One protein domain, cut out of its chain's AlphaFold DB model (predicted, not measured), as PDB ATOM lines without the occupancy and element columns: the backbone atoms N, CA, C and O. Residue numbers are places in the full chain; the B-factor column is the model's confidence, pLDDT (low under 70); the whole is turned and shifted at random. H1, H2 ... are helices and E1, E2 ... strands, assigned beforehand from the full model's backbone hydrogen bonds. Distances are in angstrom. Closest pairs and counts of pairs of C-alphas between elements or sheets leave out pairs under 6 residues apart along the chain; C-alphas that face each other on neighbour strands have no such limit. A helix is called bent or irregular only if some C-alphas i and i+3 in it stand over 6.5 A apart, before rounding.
ATOM      1  N   PRO A  81     121.455 136.284 102.351       95.31
ATOM      2  CA  PRO A  81     122.415 137.351 102.144       95.31
ATOM      3  C   PRO A  81     123.570 136.885 101.256       95.31
ATOM      4  O   PRO A  81     124.071 135.766 101.385       95.31
ATOM      5  N   ALA A  82     124.050 137.789 100.412       93.06
ATOM      6  CA  ALA A  82     125.353 137.701  99.775       93.06
ATOM      7  C   ALA A  82     126.379 138.492 100.597       93.06
ATOM      8  O   ALA A  82     126.059 139.544 101.150       93.06
ATOM      9  N   VAL A  83     127.609 137.986 100.683       94.94
ATOM     10  CA  VAL A  83     128.704 138.624 101.424       94.94
ATOM     11  C   VAL A  83     129.866 138.859 100.474       94.94
ATOM     12  O   VAL A  83     130.282 137.941  99.768       94.94
ATOM     13  N   HIS A  84     130.402 140.077 100.471       91.81
ATOM     14  CA  HIS A  84     131.500 140.466  99.591       91.81
ATOM     15  C   HIS A  84     132.584 141.215 100.366       91.81
ATOM     16  O   HIS A  84     132.279 142.101 101.166       91.81
ATOM     17  N   ALA A  85     133.850 140.900 100.087       92.25
ATOM     18  CA  ALA A  85     134.940 141.829 100.359       92.25
ATOM     19  C   ALA A  85     134.863 142.969  99.348       92.25
ATOM     20  O   ALA A  85     134.873 142.728  98.141       92.25
ATOM     21  N   ASN A  86     134.779 144.200  99.839       89.94
ATOM     22  CA  ASN A  86     134.743 145.370  98.985       89.94
ATOM     23  C   ASN A  86     136.170 145.912  98.770       89.94
ATOM     24  O   ASN A  86     136.917 146.040  99.749       89.94
ATOM     25  N   PRO A  87     136.549 146.284  97.533       87.00
ATOM     26  CA  PRO A  87     137.827 146.935  97.244       87.00
ATOM     27  C   PRO A  87     138.071 148.223  98.029       87.00
ATOM     28  O   PRO A  87     139.221 148.591  98.218       87.00
ATOM     29  N   LEU A  88     137.036 148.878  98.554       88.44
ATOM     30  CA  LEU A  88     137.146 150.041  99.439       88.44
ATOM     31  C   LEU A  88     137.564 149.698 100.883       88.44
ATOM     32  O   LEU A  88     137.821 150.590 101.686       88.44
ATOM     33  N   GLY A  89     137.685 148.414 101.217       90.56
ATOM     34  CA  GLY A  89     138.221 147.955 102.493       90.56
ATOM     35  C   GLY A  89     137.190 147.797 103.604       90.56
ATOM     36  O   GLY A  89     137.424 148.149 104.757       90.56
ATOM     37  N   PHE A  90     136.051 147.215 103.259       93.38
ATOM     38  CA  PHE A  90     135.018 146.783 104.194       93.38
ATOM     39  C   PHE A  90     134.358 145.504 103.672       93.38
ATOM     40  O   PHE A  90     134.584 145.089 102.534       93.38
ATOM     41  N   ILE A  91     133.525 144.878 104.495       95.25
ATOM     42  CA  ILE A  91     132.706 143.734 104.089       95.25
ATOM     43  C   ILE A  91     131.285 144.242 103.856       95.25
ATOM     44  O   ILE A  91     130.711 144.874 104.736       95.25
ATOM     45  N   SER A  92     130.699 143.971 102.694       94.75
ATOM     46  CA  SER A  92     129.291 144.279 102.434       94.75
ATOM     47  C   SER A  92     128.440 143.022 102.521       94.75
ATOM     48  O   SER A  92     128.760 142.012 101.889       94.75
ATOM     49  N   ILE A  93     127.335 143.116 103.245       96.38
ATOM     50  CA  ILE A  93     126.247 142.146 103.247       96.38
ATOM     51  C   ILE A  93     125.111 142.742 102.420       96.38
ATOM     52  O   ILE A  93     124.684 143.867 102.678       96.38
ATOM     53  N   VAL A  94     124.634 141.999 101.424       95.56
ATOM     54  CA  VAL A  94     123.544 142.422 100.540       95.56
ATOM     55  C   VAL A  94     122.422 141.398 100.596       95.56
ATOM     56  O   VAL A  94     122.651 140.216 100.352       95.56
ATOM     57  N   VAL A  95     121.204 141.846 100.878       96.25
ATOM     58  CA  VAL A  95     119.999 141.009 100.851       96.25
ATOM     59  C   VAL A  95     119.099 141.517  99.738       96.25
ATOM     60  O   VAL A  95     118.746 142.689  99.728       96.25
ATOM     61  N   ASN A  96     118.729 140.642  98.805       94.62
ATOM     62  CA  ASN A  96     117.737 140.950  97.777       94.62
ATOM     63  C   ASN A  96     116.440 140.231  98.133       94.62
ATOM     64  O   ASN A  96     116.459 139.017  98.315       94.62
ATOM     65  N   GLN A  97     115.338 140.965  98.224       91.44
ATOM     66  CA  GLN A  97     114.017 140.434  98.540       91.44
ATOM     67  C   GLN A  97     113.064 140.850  97.440       91.44
ATOM     68  O   GLN A  97     112.803 142.031  97.274       91.44
ATOM     69  N   GLY A  98     112.527 139.894  96.692       82.06
ATOM     70  CA  GLY A  98     111.743 140.227  95.505       82.06
ATOM     71  C   GLY A  98     112.629 140.701  94.346       82.06
ATOM     72  O   GLY A  98     113.756 141.156  94.520       82.06
ATOM     73  N   GLY A  99     112.161 140.456  93.123       87.38
ATOM     74  CA  GLY A  99     112.917 140.761  91.907       87.38
ATOM     75  C   GLY A  99     112.789 142.234  91.533       87.38
ATOM     76  O   GLY A  99     113.444 143.099  92.093       87.38
ATOM     77  N   MET A 100     111.932 142.513  90.551       90.50
ATOM     78  CA  MET A 100     111.637 143.886  90.118       90.50
ATOM     79  C   MET A 100     110.707 144.637  91.081       90.50
ATOM     80  O   MET A 100     110.686 145.860  91.066       90.50
ATOM     81  N   GLU A 101     109.952 143.898  91.892       93.88
ATOM     82  CA  GLU A 101     109.093 144.411  92.960       93.88
ATOM     83  C   GLU A 101     109.636 143.848  94.268       93.88
ATOM     84  O   GLU A 101     109.655 142.621  94.435       93.88
ATOM     85  N   GLY A 102     110.122 144.705  95.161       94.50
ATOM     86  CA  GLY A 102     110.781 144.230  96.371       94.50
ATOM     87  C   GLY A 102     111.701 145.245  97.028       94.50
ATOM     88  O   GLY A 102     111.477 146.449  96.937       94.50
ATOM     89  N   SER A 103     112.739 144.755  97.695       96.00
ATOM     90  CA  SER A 103     113.773 145.580  98.293       96.00
ATOM     91  C   SER A 103     115.168 144.982  98.161       96.00
ATOM     92  O   SER A 103     115.366 143.775  97.980       96.00
ATOM     93  N   ARG A 104     116.168 145.855  98.244       95.94
ATOM     94  CA  ARG A 104     117.566 145.468  98.391       95.94
ATOM     95  C   ARG A 104     118.175 146.204  99.573       95.94
ATOM     96  O   ARG A 104     118.224 147.433  99.569       95.94
ATOM     97  N   THR A 105     118.681 145.441 100.533       97.12
ATOM     98  CA  THR A 105     119.287 145.948 101.767       97.12
ATOM     99  C   THR A 105     120.796 145.778 101.730       97.12
ATOM    100  O   THR A 105     121.298 144.704 101.395       97.12
ATOM    101  N   TYR A 106     121.514 146.832 102.102       96.88
ATOM    102  CA  TYR A 106     122.965 146.884 102.201       96.88
ATOM    103  C   TYR A 106     123.374 147.114 103.653       96.88
ATOM    104  O   TYR A 106     122.921 148.073 104.269       96.88
ATOM    105  N   ASN A 107     124.262 146.274 104.178       97.38
ATOM    106  CA  ASN A 107     124.865 146.421 105.500       97.38
ATOM    107  C   ASN A 107     126.395 146.373 105.365       97.38
ATOM    108  O   ASN A 107     126.943 145.466 104.732       97.38
ATOM    109  N   TYR A 108     127.088 147.355 105.939       96.38
ATOM    110  CA  TYR A 108     128.533 147.529 105.786       96.38
ATOM    111  C   TYR A 108     129.255 147.241 107.088       96.38
ATOM    112  O   TYR A 108     129.038 147.931 108.084       96.38
ATOM    113  N   LEU A 109     130.142 146.249 107.071       96.75
ATOM    114  CA  LEU A 109     130.970 145.895 108.210       96.75
ATOM    115  C   LEU A 109     132.379 146.441 108.046       96.75
ATOM    116  O   LEU A 109     133.047 146.178 107.043       96.75
ATOM    117  N   PHE A 110     132.856 147.129 109.069       95.56
ATOM    118  CA  PHE A 110     134.198 147.687 109.114       95.56
ATOM    119  C   PHE A 110     134.853 147.399 110.464       95.56
ATOM    120  O   PHE A 110     134.203 146.983 111.430       95.56
ATOM    121  N   LEU A 111     136.170 147.581 110.512       94.50
ATOM    122  CA  LEU A 111     136.943 147.422 111.731       94.50
ATOM    123  C   LEU A 111     136.893 148.732 112.528       94.50
ATOM    124  O   LEU A 111     137.359 149.766 112.058       94.50
ATOM    125  N   SER A 112     136.344 148.683 113.740       92.31
ATOM    126  CA  SER A 112     136.356 149.801 114.690       92.31
ATOM    127  C   SER A 112     137.116 149.379 115.941       92.31
ATOM    128  O   SER A 112     136.588 148.666 116.803       92.31
ATOM    129  N   GLY A 113     138.382 149.789 116.035       88.12
ATOM    130  CA  GLY A 113     139.307 149.259 117.034       88.12
ATOM    131  C   GLY A 113     139.477 147.748 116.862       88.12
ATOM    132  O   GLY A 113     139.795 147.276 115.779       88.12
ATOM    133  N   SER A 114     139.225 146.974 117.917       89.06
ATOM    134  CA  SER A 114     139.360 145.508 117.909       89.06
ATOM    135  C   SER A 114     138.034 144.774 117.666       89.06
ATOM    136  O   SER A 114     137.861 143.659 118.158       89.06
ATOM    137  N   LYS A 115     137.058 145.400 116.994       93.19
ATOM    138  CA  LYS A 115     135.732 144.818 116.734       93.19
ATOM    139  C   LYS A 115     135.336 144.957 115.270       93.19
ATOM    140  O   LYS A 115     135.513 146.021 114.681       93.19
ATOM    141  N   LEU A 116     134.714 143.909 114.734       95.81
ATOM    142  CA  LEU A 116     133.972 143.971 113.479       95.81
ATOM    143  C   LEU A 116     132.563 144.489 113.774       95.81
ATOM    144  O   LEU A 116     131.828 143.868 114.542       95.81
ATOM    145  N   VAL A 117     132.201 145.632 113.198       96.00
ATOM    146  CA  VAL A 117     130.945 146.325 113.505       96.00
ATOM    147  C   VAL A 117     130.216 146.743 112.239       96.00
ATOM    148  O   VAL A 117     130.847 146.999 111.220       96.00
ATOM    149  N   SER A 118     128.888 146.834 112.320       96.62
ATOM    150  CA  SER A 118     128.050 147.366 111.244       96.62
ATOM    151  C   SER A 118     127.939 148.886 111.330       96.62
ATOM    152  O   SER A 118     127.727 149.428 112.416       96.62
ATOM    153  N   ALA A 119     128.015 149.561 110.184       95.19
ATOM    154  CA  ALA A 119     127.700 150.981 110.040       95.19
ATOM    155  C   ALA A 119     126.187 151.269 110.016       95.19
ATOM    156  O   ALA A 119     125.793 152.431 109.972       95.19
ATOM    157  N   GLY A 120     125.334 150.247 110.032       95.94
ATOM    158  CA  GLY A 120     123.900 150.352 109.785       95.94
ATOM    159  C   GLY A 120     123.503 149.790 108.420       95.94
ATOM    160  O   GLY A 120     124.313 149.192 107.706       95.94
ATOM    161  N   GLU A 121     122.235 149.988 108.084       97.00
ATOM    162  CA  GLU A 121     121.578 149.423 106.914       97.00
ATOM    163  C   GLU A 121     121.005 150.517 106.015       97.00
ATOM    164  O   GLU A 121     120.475 151.529 106.485       97.00
ATOM    165  N   VAL A 122     121.099 150.289 104.709       97.88
ATOM    166  CA  VAL A 122     120.395 151.067 103.689       97.88
ATOM    167  C   VAL A 122     119.510 150.117 102.905       97.88
ATOM    168  O   VAL A 122     120.012 149.214 102.236       97.88
ATOM    169  N   GLU A 123     118.202 150.311 102.985       97.31
ATOM    170  CA  GLU A 123     117.219 149.556 102.218       97.31
ATOM    171  C   GLU A 123     116.722 150.404 101.050       97.31
ATOM    172  O   GLU A 123     116.286 151.539 101.220       97.31
ATOM    173  N   THR A 124     116.789 149.838  99.852       96.75
ATOM    174  CA  THR A 124     116.200 150.411  98.639       96.75
ATOM    175  C   THR A 124     114.908 149.673  98.331       96.75
ATOM    176  O   THR A 124     114.921 148.448  98.235       96.75
ATOM    177  N   LEU A 125     113.801 150.399  98.188       96.94
ATOM    178  CA  LEU A 125     112.527 149.845  97.727       96.94
ATOM    179  C   LEU A 125     112.484 149.904  96.201       96.94
ATOM    180  O   LEU A 125     112.856 150.920  95.614       96.94
ATOM    181  N   LEU A 126     112.063 148.814  95.566       95.38
ATOM    182  CA  LEU A 126     112.073 148.641  94.117       95.38
ATOM    183  C   LEU A 126     110.652 148.508  93.572       95.38
ATOM    184  O   LEU A 126     109.899 147.641  94.021       95.38
ATOM    185  N   HIS A 127     110.351 149.300  92.542       94.06
ATOM    186  CA  HIS A 127     109.157 149.168  91.713       94.06
ATOM    187  C   HIS A 127     109.567 149.076  90.242       94.06
ATOM    188  O   HIS A 127     110.303 149.924  89.726       94.06
ATOM    189  N   LEU A 128     109.130 148.019  89.556       92.31
ATOM    190  CA  LEU A 128     109.506 147.694  88.177       92.31
ATOM    191  C   LEU A 128     111.027 147.732  87.924       92.31
ATOM    192  O   LEU A 128     111.484 148.089  86.838       92.31
ATOM    193  N   GLY A 129     111.819 147.336  88.924       87.25
ATOM    194  CA  GLY A 129     113.282 147.279  88.865       87.25
ATOM    195  C   GLY A 129     113.988 148.626  89.041       87.25
ATOM    196  O   GLY A 129     115.209 148.668  88.922       87.25
ATOM    197  N   SER A 130     113.251 149.701  89.324       90.50
ATOM    198  CA  SER A 130     113.798 151.030  89.626       90.50
ATOM    199  C   SER A 130     113.670 151.337  91.116       90.50
ATOM    200  O   SER A 130     112.720 150.879  91.751       90.50
ATOM    201  N   VAL A 131     114.597 152.122  91.672       95.06
ATOM    202  CA  VAL A 131     114.509 152.566  93.070       95.06
ATOM    203  C   VAL A 131     113.366 153.569  93.219       95.06
ATOM    204  O   VAL A 131     113.333 154.600  92.550       95.06
ATOM    205  N   GLU A 132     112.429 153.258  94.109       96.62
ATOM    206  CA  GLU A 132     111.303 154.119  94.475       96.62
ATOM    207  C   GLU A 132     111.613 154.937  95.735       96.62
ATOM    208  O   GLU A 132     111.346 156.138  95.775       96.62
ATOM    209  N   ASP A 133     112.227 154.312  96.743       96.81
ATOM    210  CA  ASP A 133     112.629 154.982  97.981       96.81
ATOM    211  C   ASP A 133     113.881 154.351  98.600       96.81
ATOM    212  O   ASP A 133     114.291 153.240  98.251       96.81
ATOM    213  N   ILE A 134     114.495 155.088  99.525       97.06
ATOM    214  CA  ILE A 134     115.685 154.697 100.272       97.06
ATOM    215  C   ILE A 134     115.445 154.958 101.758       97.06
ATOM    216  O   ILE A 134     115.287 156.107 102.189       97.06
ATOM    217  N   LEU A 135     115.482 153.886 102.542       97.38
ATOM    218  CA  LEU A 135     115.359 153.890 103.991       97.38
ATOM    219  C   LEU A 135     116.734 153.659 104.617       97.38
ATOM    220  O   LEU A 135     117.521 152.845 104.138       97.38
ATOM    221  N   ILE A 136     117.032 154.388 105.692       96.62
ATOM    222  CA  ILE A 136     118.318 154.305 106.387       96.62
ATOM    223  C   ILE A 136     118.058 153.943 107.842       96.62
ATOM    224  O   ILE A 136     117.326 154.650 108.537       96.62
ATOM    225  N   GLN A 137     118.710 152.885 108.310       96.50
ATOM    226  CA  GLN A 137     118.704 152.478 109.706       96.50
ATOM    227  C   GLN A 137     120.131 152.511 110.248       96.50
ATOM    228  O   GLN A 137     120.973 151.693 109.889       96.50
ATOM    229  N   LYS A 138     120.415 153.468 111.129       94.94
ATOM    230  CA  LYS A 138     121.736 153.601 111.747       94.94
ATOM    231  C   LYS A 138     121.957 152.522 112.803       94.94
ATOM    232  O   LYS A 138     121.019 152.048 113.444       94.94
ATOM    233  N   ASN A 139     123.219 152.172 113.013       94.75
ATOM    234  CA  ASN A 139     123.651 151.435 114.185       94.75
ATOM    235  C   ASN A 139     123.955 152.427 115.315       94.75
ATOM    236  O   ASN A 139     125.041 153.000 115.376       94.75
ATOM    237  N   GLU A 140     122.991 152.605 116.218       91.50
ATOM    238  CA  GLU A 140     123.074 153.542 117.349       91.50
ATOM    239  C   GLU A 140     124.178 153.190 118.368       91.50
ATOM    240  O   GLU A 140     124.519 154.002 119.226       91.50
ATOM    241  N   GLU A 141     124.765 151.990 118.295       90.94
ATOM    242  CA  GLU A 141     125.885 151.593 119.158       90.94
ATOM    243  C   GLU A 141     127.240 152.137 118.675       90.94
ATOM    244  O   GLU A 141     128.232 152.072 119.407       90.94
ATOM    245  N   ILE A 142     127.304 152.666 117.449       92.44
ATOM    246  CA  ILE A 142     128.529 153.194 116.847       92.44
ATOM    247  C   ILE A 142     128.547 154.714 116.934       92.44
ATOM    248  O   ILE A 142     127.584 155.395 116.593       92.44
ATOM    249  N   SER A 143     129.683 155.263 117.369       91.62
ATOM    250  CA  SER A 143     129.845 156.710 117.440       91.62
ATOM    251  C   SER A 143     129.964 157.331 116.048       91.62
ATOM    252  O   SER A 143     130.625 156.793 115.155       91.62
ATOM    253  N   GLU A 144     129.422 158.538 115.891       91.25
ATOM    254  CA  GLU A 144     129.599 159.338 114.671       91.25
ATOM    255  C   GLU A 144     131.080 159.530 114.311       91.25
ATOM    256  O   GLU A 144     131.435 159.565 113.136       91.25
ATOM    257  N   SER A 145     131.964 159.618 115.313       90.94
ATOM    258  CA  SER A 145     133.408 159.741 115.099       90.94
ATOM    259  C   SER A 145     134.012 158.508 114.423       90.94
ATOM    260  O   SER A 145     134.861 158.667 113.552       90.94
ATOM    261  N   ALA A 146     133.566 157.300 114.786       92.25
ATOM    262  CA  ALA A 146     134.056 156.054 114.202       92.25
ATOM    263  C   ALA A 146     133.600 155.913 112.745       92.25
ATOM    264  O   ALA A 146     134.402 155.573 111.878       92.25
ATOM    265  N   ILE A 147     132.339 156.260 112.452       91.81
ATOM    266  CA  ILE A 147     131.850 156.334 111.068       91.81
ATOM    267  C   ILE A 147     132.632 157.385 110.286       91.81
ATOM    268  O   ILE A 147     133.050 157.126 109.162       91.81
ATOM    269  N   ARG A 148     132.880 158.561 110.871       90.06
ATOM    270  CA  ARG A 148     133.638 159.624 110.205       90.06
ATOM    271  C   ARG A 148     135.057 159.182 109.858       90.06
ATOM    272  O   ARG A 148     135.507 159.445 108.746       90.06
ATOM    273  N   GLU A 149     135.742 158.519 110.782       89.75
ATOM    274  CA  GLU A 149     137.084 157.971 110.568       89.75
ATOM    275  C   GLU A 149     137.085 156.912 109.463       89.75
ATOM    276  O   GLU A 149     137.854 157.030 108.510       89.75
ATOM    277  N   PHE A 150     136.163 155.949 109.530       91.62
ATOM    278  CA  PHE A 150     135.988 154.927 108.500       91.62
ATOM    279  C   PHE A 150     135.755 155.549 107.118       91.62
ATOM    280  O   PHE A 150     136.508 155.288 106.181       91.62
ATOM    281  N   MET A 151     134.766 156.435 107.001       89.56
ATOM    282  CA  MET A 151     134.432 157.091 105.740       89.56
ATOM    283  C   MET A 151     135.591 157.945 105.203       89.56
ATOM    284  O   MET A 151     135.814 157.979 103.995       89.56
ATOM    285  N   SER A 152     136.358 158.599 106.082       86.56
ATOM    286  CA  SER A 152     137.537 159.386 105.692       86.56
ATOM    287  C   SER A 152     138.687 158.502 105.205       86.56
ATOM    288  O   SER A 152     139.332 158.841 104.217       86.56
ATOM    289  N   SER A 153     138.940 157.369 105.866       87.12
ATOM    290  CA  SER A 153     139.944 156.386 105.437       87.12
ATOM    291  C   SER A 153     139.585 155.824 104.060       87.12
ATOM    292  O   SER A 153     140.400 155.877 103.141       87.12
ATOM    293  N   VAL A 154     138.324 155.426 103.862       86.88
ATOM    294  CA  VAL A 154     137.824 154.955 102.563       86.88
ATOM    295  C   VAL A 154     137.991 156.025 101.471       86.88
ATOM    296  O   VAL A 154     138.490 155.725 100.387       86.88
ATOM    297  N   ALA A 155     137.624 157.280 101.752       81.94
ATOM    298  CA  ALA A 155     137.718 158.382 100.790       81.94
ATOM    299  C   ALA A 155     139.161 158.744 100.402       81.94
ATOM    300  O   ALA A 155     139.415 159.065  99.241       81.94
ATOM    301  N   ASN A 156     140.096 158.708 101.354       80.25
ATOM    302  CA  ASN A 156     141.474 159.152 101.135       80.25
ATOM    303  C   ASN A 156     142.371 158.053 100.565       80.25
ATOM    304  O   ASN A 156     143.202 158.324  99.704       80.25
ATOM    305  N   GLU A 157     142.225 156.822 101.051       76.88
ATOM    306  CA  GLU A 157     143.160 155.741 100.734       76.88
ATOM    307  C   GLU A 157     142.754 154.973  99.476       76.88
ATOM    308  O   GLU A 157     143.597 154.324  98.859       76.88
ATOM    309  N   ARG A 158     141.473 155.039  99.087       78.06
ATOM    310  CA  ARG A 158     140.902 154.239  97.990       78.06
ATOM    311  C   ARG A 158     139.978 155.049  97.081       78.06
ATOM    312  O   ARG A 158     138.988 154.541  96.565       78.06
ATOM    313  N   SER A 159     140.318 156.321  96.874       77.38
ATOM    314  CA  SER A 159     139.555 157.270  96.051       77.38
ATOM    315  C   SER A 159     139.272 156.767  94.631       77.38
ATOM    316  O   SER A 159     138.178 156.980  94.113       77.38
ATOM    317  N   GLU A 160     140.219 156.059  94.014       80.38
ATOM    318  CA  GLU A 160     140.086 155.533  92.649       80.38
ATOM    319  C   GLU A 160     138.957 154.495  92.529       80.38
ATOM    320  O   GLU A 160     138.219 154.488  91.541       80.38
ATOM    321  N   GLU A 161     138.737 153.687  93.569       83.94
ATOM    322  CA  GLU A 161     137.716 152.631  93.591       83.94
ATOM    323  C   GLU A 161     136.285 153.187  93.650       83.94
ATOM    324  O   GLU A 161     135.338 152.517  93.234       83.94
ATOM    325  N   PHE A 162     136.093 154.441  94.084       81.25
ATOM    326  CA  PHE A 162     134.780 155.096  94.009       81.25
ATOM    327  C   PHE A 162     134.312 155.315  92.573       81.25
ATOM    328  O   PHE A 162     133.110 155.394  92.329       81.25
ATOM    329  N   SER A 163     135.239 155.415  91.623       74.69
ATOM    330  CA  SER A 163     134.913 155.606  90.210       74.69
ATOM    331  C   SER A 163     134.599 154.299  89.477       74.69
ATOM    332  O   SER A 163     134.144 154.342  88.332       74.69
ATOM    333  N   ASN A 164     134.796 153.147  90.130       84.44
ATOM    334  CA  ASN A 164     134.554 151.845  89.529       84.44
ATOM    335  C   ASN A 164     133.046 151.647  89.259       84.44
ATOM    336  O   ASN A 164     132.249 151.637  90.206       84.44
ATOM    337  N   PRO A 165     132.630 151.485  87.988       83.06
ATOM    338  CA  PRO A 165     131.222 151.343  87.647       83.06
ATOM    339  C   PRO A 165     130.582 150.099  88.264       83.06
ATOM    340  O   PRO A 165     129.435 150.181  88.688       83.06
ATOM    341  N   ASP A 166     131.333 149.008  88.431       84.19
ATOM    342  CA  ASP A 166     130.820 147.743  88.980       84.19
ATOM    343  C   ASP A 166     130.429 147.856  90.467       84.19
ATOM    344  O   ASP A 166     129.784 146.970  91.038       84.19
ATOM    345  N   HIS A 167     130.828 148.948  91.123       85.44
ATOM    346  CA  HIS A 167     130.576 149.209  92.538       85.44
ATOM    347  C   HIS A 167     129.804 150.509  92.779       85.44
ATOM    348  O   HIS A 167     129.625 150.908  93.930       85.44
ATOM    349  N   ALA A 168     129.279 151.146  91.728       88.25
ATOM    350  CA  ALA A 168     128.634 152.451  91.835       88.25
ATOM    351  C   ALA A 168     127.455 152.460  92.824       88.25
ATOM    352  O   ALA A 168     127.405 153.317  93.707       88.25
ATOM    353  N   TYR A 169     126.548 151.478  92.740       89.69
ATOM    354  CA  TYR A 169     125.401 151.357  93.651       89.69
ATOM    355  C   TYR A 169     125.817 151.141  95.119       89.69
ATOM    356  O   TYR A 169     125.441 151.961  95.960       89.69
ATOM    357  N   PRO A 170     126.602 150.096  95.468       90.06
ATOM    358  CA  PRO A 170     127.087 149.913  96.836       90.06
ATOM    359  C   PRO A 170     127.831 151.131  97.394       90.06
ATOM    360  O   PRO A 170     127.658 151.452  98.571       90.06
ATOM    361  N   ASN A 171     128.620 151.822  96.566       90.94
ATOM    362  CA  ASN A 171     129.379 153.003  96.975       90.94
ATOM    363  C   ASN A 171     128.462 154.211  97.221       90.94
ATOM    364  O   ASN A 171     128.639 154.932  98.203       90.94
ATOM    365  N   ALA A 172     127.442 154.413  96.381       92.44
ATOM    366  CA  ALA A 172     126.441 155.458  96.580       92.44
ATOM    367  C   ALA A 172     125.639 155.238  97.874       92.44
ATOM    368  O   ALA A 172     125.461 156.171  98.658       92.44
ATOM    369  N   MET A 173     125.214 153.997  98.130       94.88
ATOM    370  CA  MET A 173     124.517 153.614  99.363       94.88
ATOM    371  C   MET A 173     125.381 153.871 100.607       94.88
ATOM    372  O   MET A 173     124.897 154.433 101.589       94.88
ATOM    373  N   LEU A 174     126.678 153.550 100.549       93.19
ATOM    374  CA  LEU A 174     127.626 153.818 101.632       93.19
ATOM    375  C   LEU A 174     127.737 155.321 101.950       93.19
ATOM    376  O   LEU A 174     127.739 155.708 103.117       93.19
ATOM    377  N   ILE A 175     127.792 156.184 100.929       92.62
ATOM    378  CA  ILE A 175     127.855 157.647 101.109       92.62
ATOM    379  C   ILE A 175     126.567 158.184 101.730       92.62
ATOM    380  O   ILE A 175     126.621 159.009 102.643       92.62
ATOM    381  N   ILE A 176     125.413 157.711 101.253       94.00
ATOM    382  CA  ILE A 176     124.101 158.069 101.801       94.00
ATOM    383  C   ILE A 176     124.017 157.676 103.284       94.00
ATOM    384  O   ILE A 176     123.613 158.497 104.111       94.00
ATOM    385  N   LEU A 177     124.474 156.470 103.641       94.25
ATOM    386  CA  LEU A 177     124.559 156.035 105.035       94.25
ATOM    387  C   LEU A 177     125.480 156.944 105.850       94.25
ATOM    388  O   LEU A 177     125.066 157.446 106.891       94.25
ATOM    389  N   GLY A 178     126.699 157.195 105.370       92.38
ATOM    390  CA  GLY A 178     127.676 158.042 106.054       92.38
ATOM    391  C   GLY A 178     127.131 159.440 106.351       92.38
ATOM    392  O   GLY A 178     127.192 159.887 107.496       92.38
ATOM    393  N   LYS A 179     126.511 160.101 105.362       90.88
ATOM    394  CA  LYS A 179     125.895 161.430 105.542       90.88
ATOM    395  C   LYS A 179     124.809 161.430 106.616       90.88
ATOM    396  O   LYS A 179     124.665 162.417 107.331       90.88
ATOM    397  N   SER A 180     124.073 160.328 106.772       89.88
ATOM    398  CA  SER A 180     123.047 160.231 107.813       89.88
ATOM    399  C   SER A 180     123.621 160.348 109.232       89.88
ATOM    400  O   SER A 180     122.890 160.741 110.141       89.88
ATOM    401  N   TYR A 181     124.908 160.047 109.438       89.12
ATOM    402  CA  TYR A 181     125.581 160.235 110.726       89.12
ATOM    403  C   TYR A 181     126.084 161.657 110.932       89.12
ATOM    404  O   TYR A 181     126.084 162.134 112.057       89.12
ATOM    405  N   THR A 182     126.546 162.338 109.883       82.06
ATOM    406  CA  THR A 182     127.094 163.688 110.034       82.06
ATOM    407  C   THR A 182     127.098 164.470 108.721       82.06
ATOM    408  O   THR A 182     127.480 163.965 107.664       82.06
ATOM    409  N   GLU A 183     126.720 165.747 108.804       78.81
ATOM    410  CA  GLU A 183     126.689 166.656 107.657       78.81
ATOM    411  C   GLU A 183     128.087 167.073 107.167       78.81
ATOM    412  O   GLU A 183     128.232 167.471 106.013       78.81
ATOM    413  N   ASP A 184     129.131 166.920 107.985       75.88
ATOM    414  CA  ASP A 184     130.487 167.409 107.683       75.88
ATOM    415  C   ASP A 184     131.305 166.498 106.759       75.88
ATOM    416  O   ASP A 184     132.446 166.824 106.418       75.88
ATOM    417  N   LEU A 185     130.781 165.327 106.397       74.75
ATOM    418  CA  LEU A 185     131.517 164.383 105.566       74.75
ATOM    419  C   LEU A 185     131.700 164.934 104.153       74.75
ATOM    420  O   LEU A 185     130.737 165.157 103.422       74.75
ATOM    421  N   ARG A 186     132.964 165.119 103.765       75.50
ATOM    422  CA  ARG A 186     133.348 165.512 102.410       75.50
ATOM    423  C   ARG A 186     133.876 164.305 101.660       75.50
ATOM    424  O   ARG A 186     134.817 163.658 102.106       75.50
ATOM    425  N   PHE A 187     133.288 164.051 100.499       75.12
ATOM    426  CA  PHE A 187     133.684 162.969  99.607       75.12
ATOM    427  C   PHE A 187     134.072 163.530  98.244       75.12
ATOM    428  O   PHE A 187     133.450 163.222  97.229       75.12
ATOM    429  N   ASP A 188     135.099 164.376  98.202       77.62
ATOM    430  CA  ASP A 188     135.549 164.996  96.948       77.62
ATOM    431  C   ASP A 188     135.856 163.923  95.886       77.62
ATOM    432  O   ASP A 188     135.389 164.022  94.753       77.62
ATOM    433  N   ALA A 189     136.491 162.818  96.297       71.81
ATOM    434  CA  ALA A 189     136.745 161.646  95.457       71.81
ATOM    435  C   ALA A 189     135.477 160.945  94.937       71.81
ATOM    436  O   ALA A 189     135.497 160.363  93.857       71.81
ATOM    437  N   ALA A 190     134.363 161.004  95.671       80.69
ATOM    438  CA  ALA A 190     133.138 160.312  95.289       80.69
ATOM    439  C   ALA A 190     132.215 161.138  94.384       80.69
ATOM    440  O   ALA A 190     131.184 160.627  93.947       80.69
ATOM    441  N   HIS A 191     132.568 162.387  94.055       86.00
ATOM    442  CA  HIS A 191     131.785 163.190  93.110       86.00
ATOM    443  C   HIS A 191     131.693 162.527  91.730       86.00
ATOM    444  O   HIS A 191     130.684 162.696  91.047       86.00
ATOM    445  N   SER A 192     132.679 161.708  91.345       86.75
ATOM    446  CA  SER A 192     132.636 160.931  90.100       86.75
ATOM    447  C   SER A 192     131.456 159.956  90.034       86.75
ATOM    448  O   SER A 192     131.020 159.612  88.936       86.75
ATOM    449  N   LEU A 193     130.888 159.535  91.173       89.19
ATOM    450  CA  LEU A 193     129.673 158.713  91.190       89.19
ATOM    451  C   LEU A 193     128.464 159.455  90.623       89.19
ATOM    452  O   LEU A 193     127.611 158.825  90.006       89.19
ATOM    453  N   LEU A 194     128.401 160.782  90.775       90.75
ATOM    454  CA  LEU A 194     127.339 161.592  90.168       90.75
ATOM    455  C   LEU A 194     127.395 161.546  88.640       90.75
ATOM    456  O   LEU A 194     126.391 161.822  87.981       90.75
ATOM    457  N   ASP A 195     128.561 161.208  88.085       90.31
ATOM    458  CA  ASP A 195     128.767 161.074  86.654       90.31
ATOM    459  C   ASP A 195     128.577 159.661  86.110       90.31
ATOM    460  O   ASP A 195     128.447 159.508  84.890       90.31
ATOM    461  N   ASN A 196     128.495 158.660  86.991       91.44
ATOM    462  CA  ASN A 196     128.265 157.273  86.625       91.44
ATOM    463  C   ASN A 196     126.912 157.108  85.908       91.44
ATOM    464  O   ASN A 196     125.897 157.676  86.313       91.44
ATOM    465  N   LYS A 197     126.907 156.320  84.825       91.50
ATOM    466  CA  LYS A 197     125.723 156.114  83.982       91.50
ATOM    467  C   LYS A 197     124.554 155.511  84.765       91.50
ATOM    468  O   LYS A 197     123.445 156.018  84.650       91.50
ATOM    469  N   GLU A 198     124.806 154.472  85.553       88.50
ATOM    470  CA  GLU A 198     123.758 153.756  86.284       88.50
ATOM    471  C   GLU A 198     123.116 154.662  87.339       88.50
ATOM    472  O   GLU A 198     121.897 154.736  87.446       88.50
ATOM    473  N   ILE A 199     123.938 155.452  88.039       92.94
ATOM    474  CA  ILE A 199     123.462 156.448  89.005       92.94
ATOM    475  C   ILE A 199     122.653 157.553  88.314       92.94
ATOM    476  O   ILE A 199     121.635 157.987  88.841       92.94
ATOM    477  N   LYS A 200     123.075 158.023  87.133       93.31
ATOM    478  CA  LYS A 200     122.355 159.058  86.368       93.31
ATOM    479  C   LYS A 200     120.989 158.598  85.865       93.31
ATOM    480  O   LYS A 200     120.094 159.432  85.725       93.31
ATOM    481  N   GLU A 201     120.856 157.316  85.550       92.62
ATOM    482  CA  GLU A 201     119.616 156.718  85.050       92.62
ATOM    483  C   GLU A 201     118.610 156.421  86.179       92.62
ATOM    484  O   GLU A 201     117.428 156.239  85.896       92.62
ATOM    485  N   ASP A 202     119.043 156.474  87.445       93.31
ATOM    486  CA  ASP A 202     118.208 156.300  88.636       93.31
ATOM    487  C   ASP A 202     117.933 157.652  89.340       93.31
ATOM    488  O   ASP A 202     118.771 158.169  90.090       93.31
ATOM    489  N   PRO A 203     116.766 158.284  89.110       94.31
ATOM    490  CA  PRO A 203     116.503 159.641  89.586       94.31
ATOM    491  C   PRO A 203     116.389 159.745  91.111       94.31
ATOM    492  O   PRO A 203     116.761 160.782  91.676       94.31
ATOM    493  N   VAL A 204     115.883 158.707  91.786       95.44
ATOM    494  CA  VAL A 204     115.735 158.696  93.249       95.44
ATOM    495  C   VAL A 204     117.113 158.603  93.886       95.44
ATOM    496  O   VAL A 204     117.461 159.440  94.729       95.44
ATOM    497  N   LEU A 205     117.931 157.660  93.417       94.38
ATOM    498  CA  LEU A 205     119.302 157.503  93.875       94.38
ATOM    499  C   LEU A 205     120.132 158.759  93.616       94.38
ATOM    500  O   LEU A 205     120.756 159.281  94.540       94.38
ATOM    501  N   LEU A 206     120.091 159.301  92.397       94.69
ATOM    502  CA  LEU A 206     120.821 160.517  92.048       94.69
ATOM    503  C   LEU A 206     120.438 161.692  92.953       94.69
ATOM    504  O   LEU A 206     121.308 162.447  93.388       94.69
ATOM    505  N   THR A 207     119.145 161.863  93.235       95.19
ATOM    506  CA  THR A 207     118.649 162.954  94.085       95.19
ATOM    507  C   THR A 207     119.150 162.806  95.518       95.19
ATOM    508  O   THR A 207     119.687 163.762  96.081       95.19
ATOM    509  N   ARG A 208     119.036 161.602  96.093       93.44
ATOM    510  CA  ARG A 208     119.527 161.307  97.446       93.44
ATOM    511  C   ARG A 208     121.039 161.486  97.534       93.44
ATOM    512  O   ARG A 208     121.516 162.174  98.431       93.44
ATOM    513  N   LEU A 209     121.787 160.970  96.565       92.75
ATOM    514  CA  LEU A 209     123.239 161.095  96.535       92.75
ATOM    515  C   LEU A 209     123.690 162.560  96.392       92.75
ATOM    516  O   LEU A 209     124.580 162.989  97.119       92.75
ATOM    517  N   LYS A 210     123.047 163.367  95.534       92.69
ATOM    518  CA  LYS A 210     123.320 164.817  95.439       92.69
ATOM    519  C   LYS A 210     123.091 165.537  96.764       92.69
ATOM    520  O   LYS A 210     123.903 166.379  97.135       92.69
ATOM    521  N   SER A 211     122.024 165.192  97.489       89.94
ATOM    522  CA  SER A 211     121.760 165.776  98.809       89.94
ATOM    523  C   SER A 211     122.857 165.458  99.831       89.94
ATOM    524  O   SER A 211     123.076 166.242 100.746       89.94
ATOM    525  N   SER A 212     123.612 164.371  99.635       88.19
ATOM    526  CA  SER A 212     124.762 164.052 100.482       88.19
ATOM    527  C   SER A 212     125.970 164.963 100.252       88.19
ATOM    528  O   SER A 212     126.791 165.109 101.156       88.19
ATOM    529  N   PHE A 213     126.075 165.599  99.081       84.50
ATOM    530  CA  PHE A 213     127.182 166.496  98.725       84.50
ATOM    531  C   PHE A 213     126.880 167.982  98.956       84.50
ATOM    532  O   PHE A 213     127.808 168.779  99.086       84.50
ATOM    533  N   CYS A 214     125.607 168.373  99.001       73.44
ATOM    534  CA  CYS A 214     125.203 169.756  99.247       73.44
ATOM    535  C   CYS A 214     125.062 170.011 100.758       73.44
ATOM    536  O   CYS A 214     124.331 169.287 101.432       73.44
TER     537      CYS A 214
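Overview. This is residues 81 to 214 of the 215 residues of an uncharacterized protein of Salinisphaera sp (UniProt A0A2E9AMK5). A twisted sheet of five strands makes one wall of the domain; one of its faces is bare, and the other is covered by helices. H3 crosses that face, with H1 and H6 packed on H3 and over the same face, and the short H2, H4 and H5 lie farther out from the sheet. The 134 printed residues hold five named strands, E1 to E5, followed by six named helices, H1 to H6, and the class is mixed, helices and strands. The sheet runs E1 - E2 - E3 - E4 - E5 and is antiparallel throughout. The whole is compact, with a radius of gyration of the C-alphas of 13.9 A and spans of 41 by 29 by 25 A.

Arrangement. Five strands come first: E1, residues 81 to 86, E2, residues 90 to 97, E3, residues 102 to 112, E4, residues 115 to 127, and E5, residues 130 to 138. They form a meander, each strand the antiparallel neighbour of the one before, and each pair is a hairpin. N 84 and O 92, 2.9 A apart, are within hydrogen-bond range between E1 and E2; so are N 93 and O 107, 2.8 A, between E2 and E3. N 106 and O 122, 2.8 A apart, are within hydrogen-bond range between E3 and E4, and so are N 123 and O 135, 2.9 A, between E4 and E5. E1 and E5 are the edge strands, and E5 bends by 53 degrees at residue 133. H1, residues 144 to 157, is on the sheet and runs across the strands, at 89 degrees to E3 on the local plane; the C-alphas of Ser 112 and Ala 146 are the closest to E3, 6.7 A. H2, residues 159 to 163, is not on the sheet. H3, residues 165 to 181, is the hub, touching four other helices; its height over the sheet is 8.6 A and it runs across the strands, at 78 degrees to E2 on the local plane. H3 has a kink of 26 degrees near residue 172, and it is irregular, with C-alphas 166 and 169 8.0 A apart. With residues 178 to 181 alone H3 touches H1 at a shallow tilt of 30 degrees, opposite ways, the closest C-alphas being those of Glu 144 and Tyr 181, 5.7 A. H4, residues 188 to 195, touches H2, closest at Ser 159 and Ala 189, whose C-alphas are 5.2 A apart; H4 is only just irregular, with C-alphas 189 and 192 6.8 A apart. H5, residues 197 to 201, touches H3, closest at the C-alphas of Ala 168 and Ile 199, 7.1 A. H6, residues 203 to 213, is over E5 on the same face as H1 and H3, and touches H3 with a steep tilt of 54 degrees, the same way, closest at the C-alphas of Lys 179 and Ser 212, 5.8 A. Every O i to N i+4 pair is within hydrogen-bond range in H1 and H5; the figures are 10 of 13 in H3, 6 of 7 in H6, 0 of 1 in H2 with 2 of 2 for O i to N i+3, and 0 of 4 in H4 with 4 of 5.

Along the chain. E1 begins at C-alpha 81, (122.415, 137.351, 102.144). E3 is 31.9 A long, E4 36.8 A and E5 23.6 A from first to last C-alpha. H1 is 19.8 A long and H3 25.4 A, and H6 ends at C-alpha 213, (127.182, 166.496, 98.725).

Size, cuts and confidence. The C-alphas of Ser 114 and Leu 128 are the two farthest apart, 42.2 A. The printed part has no cut; the link H3 to H4 is short and the other links are tight. The mean pLDDT of the printed part is 90.3, and no printed residue is under 70.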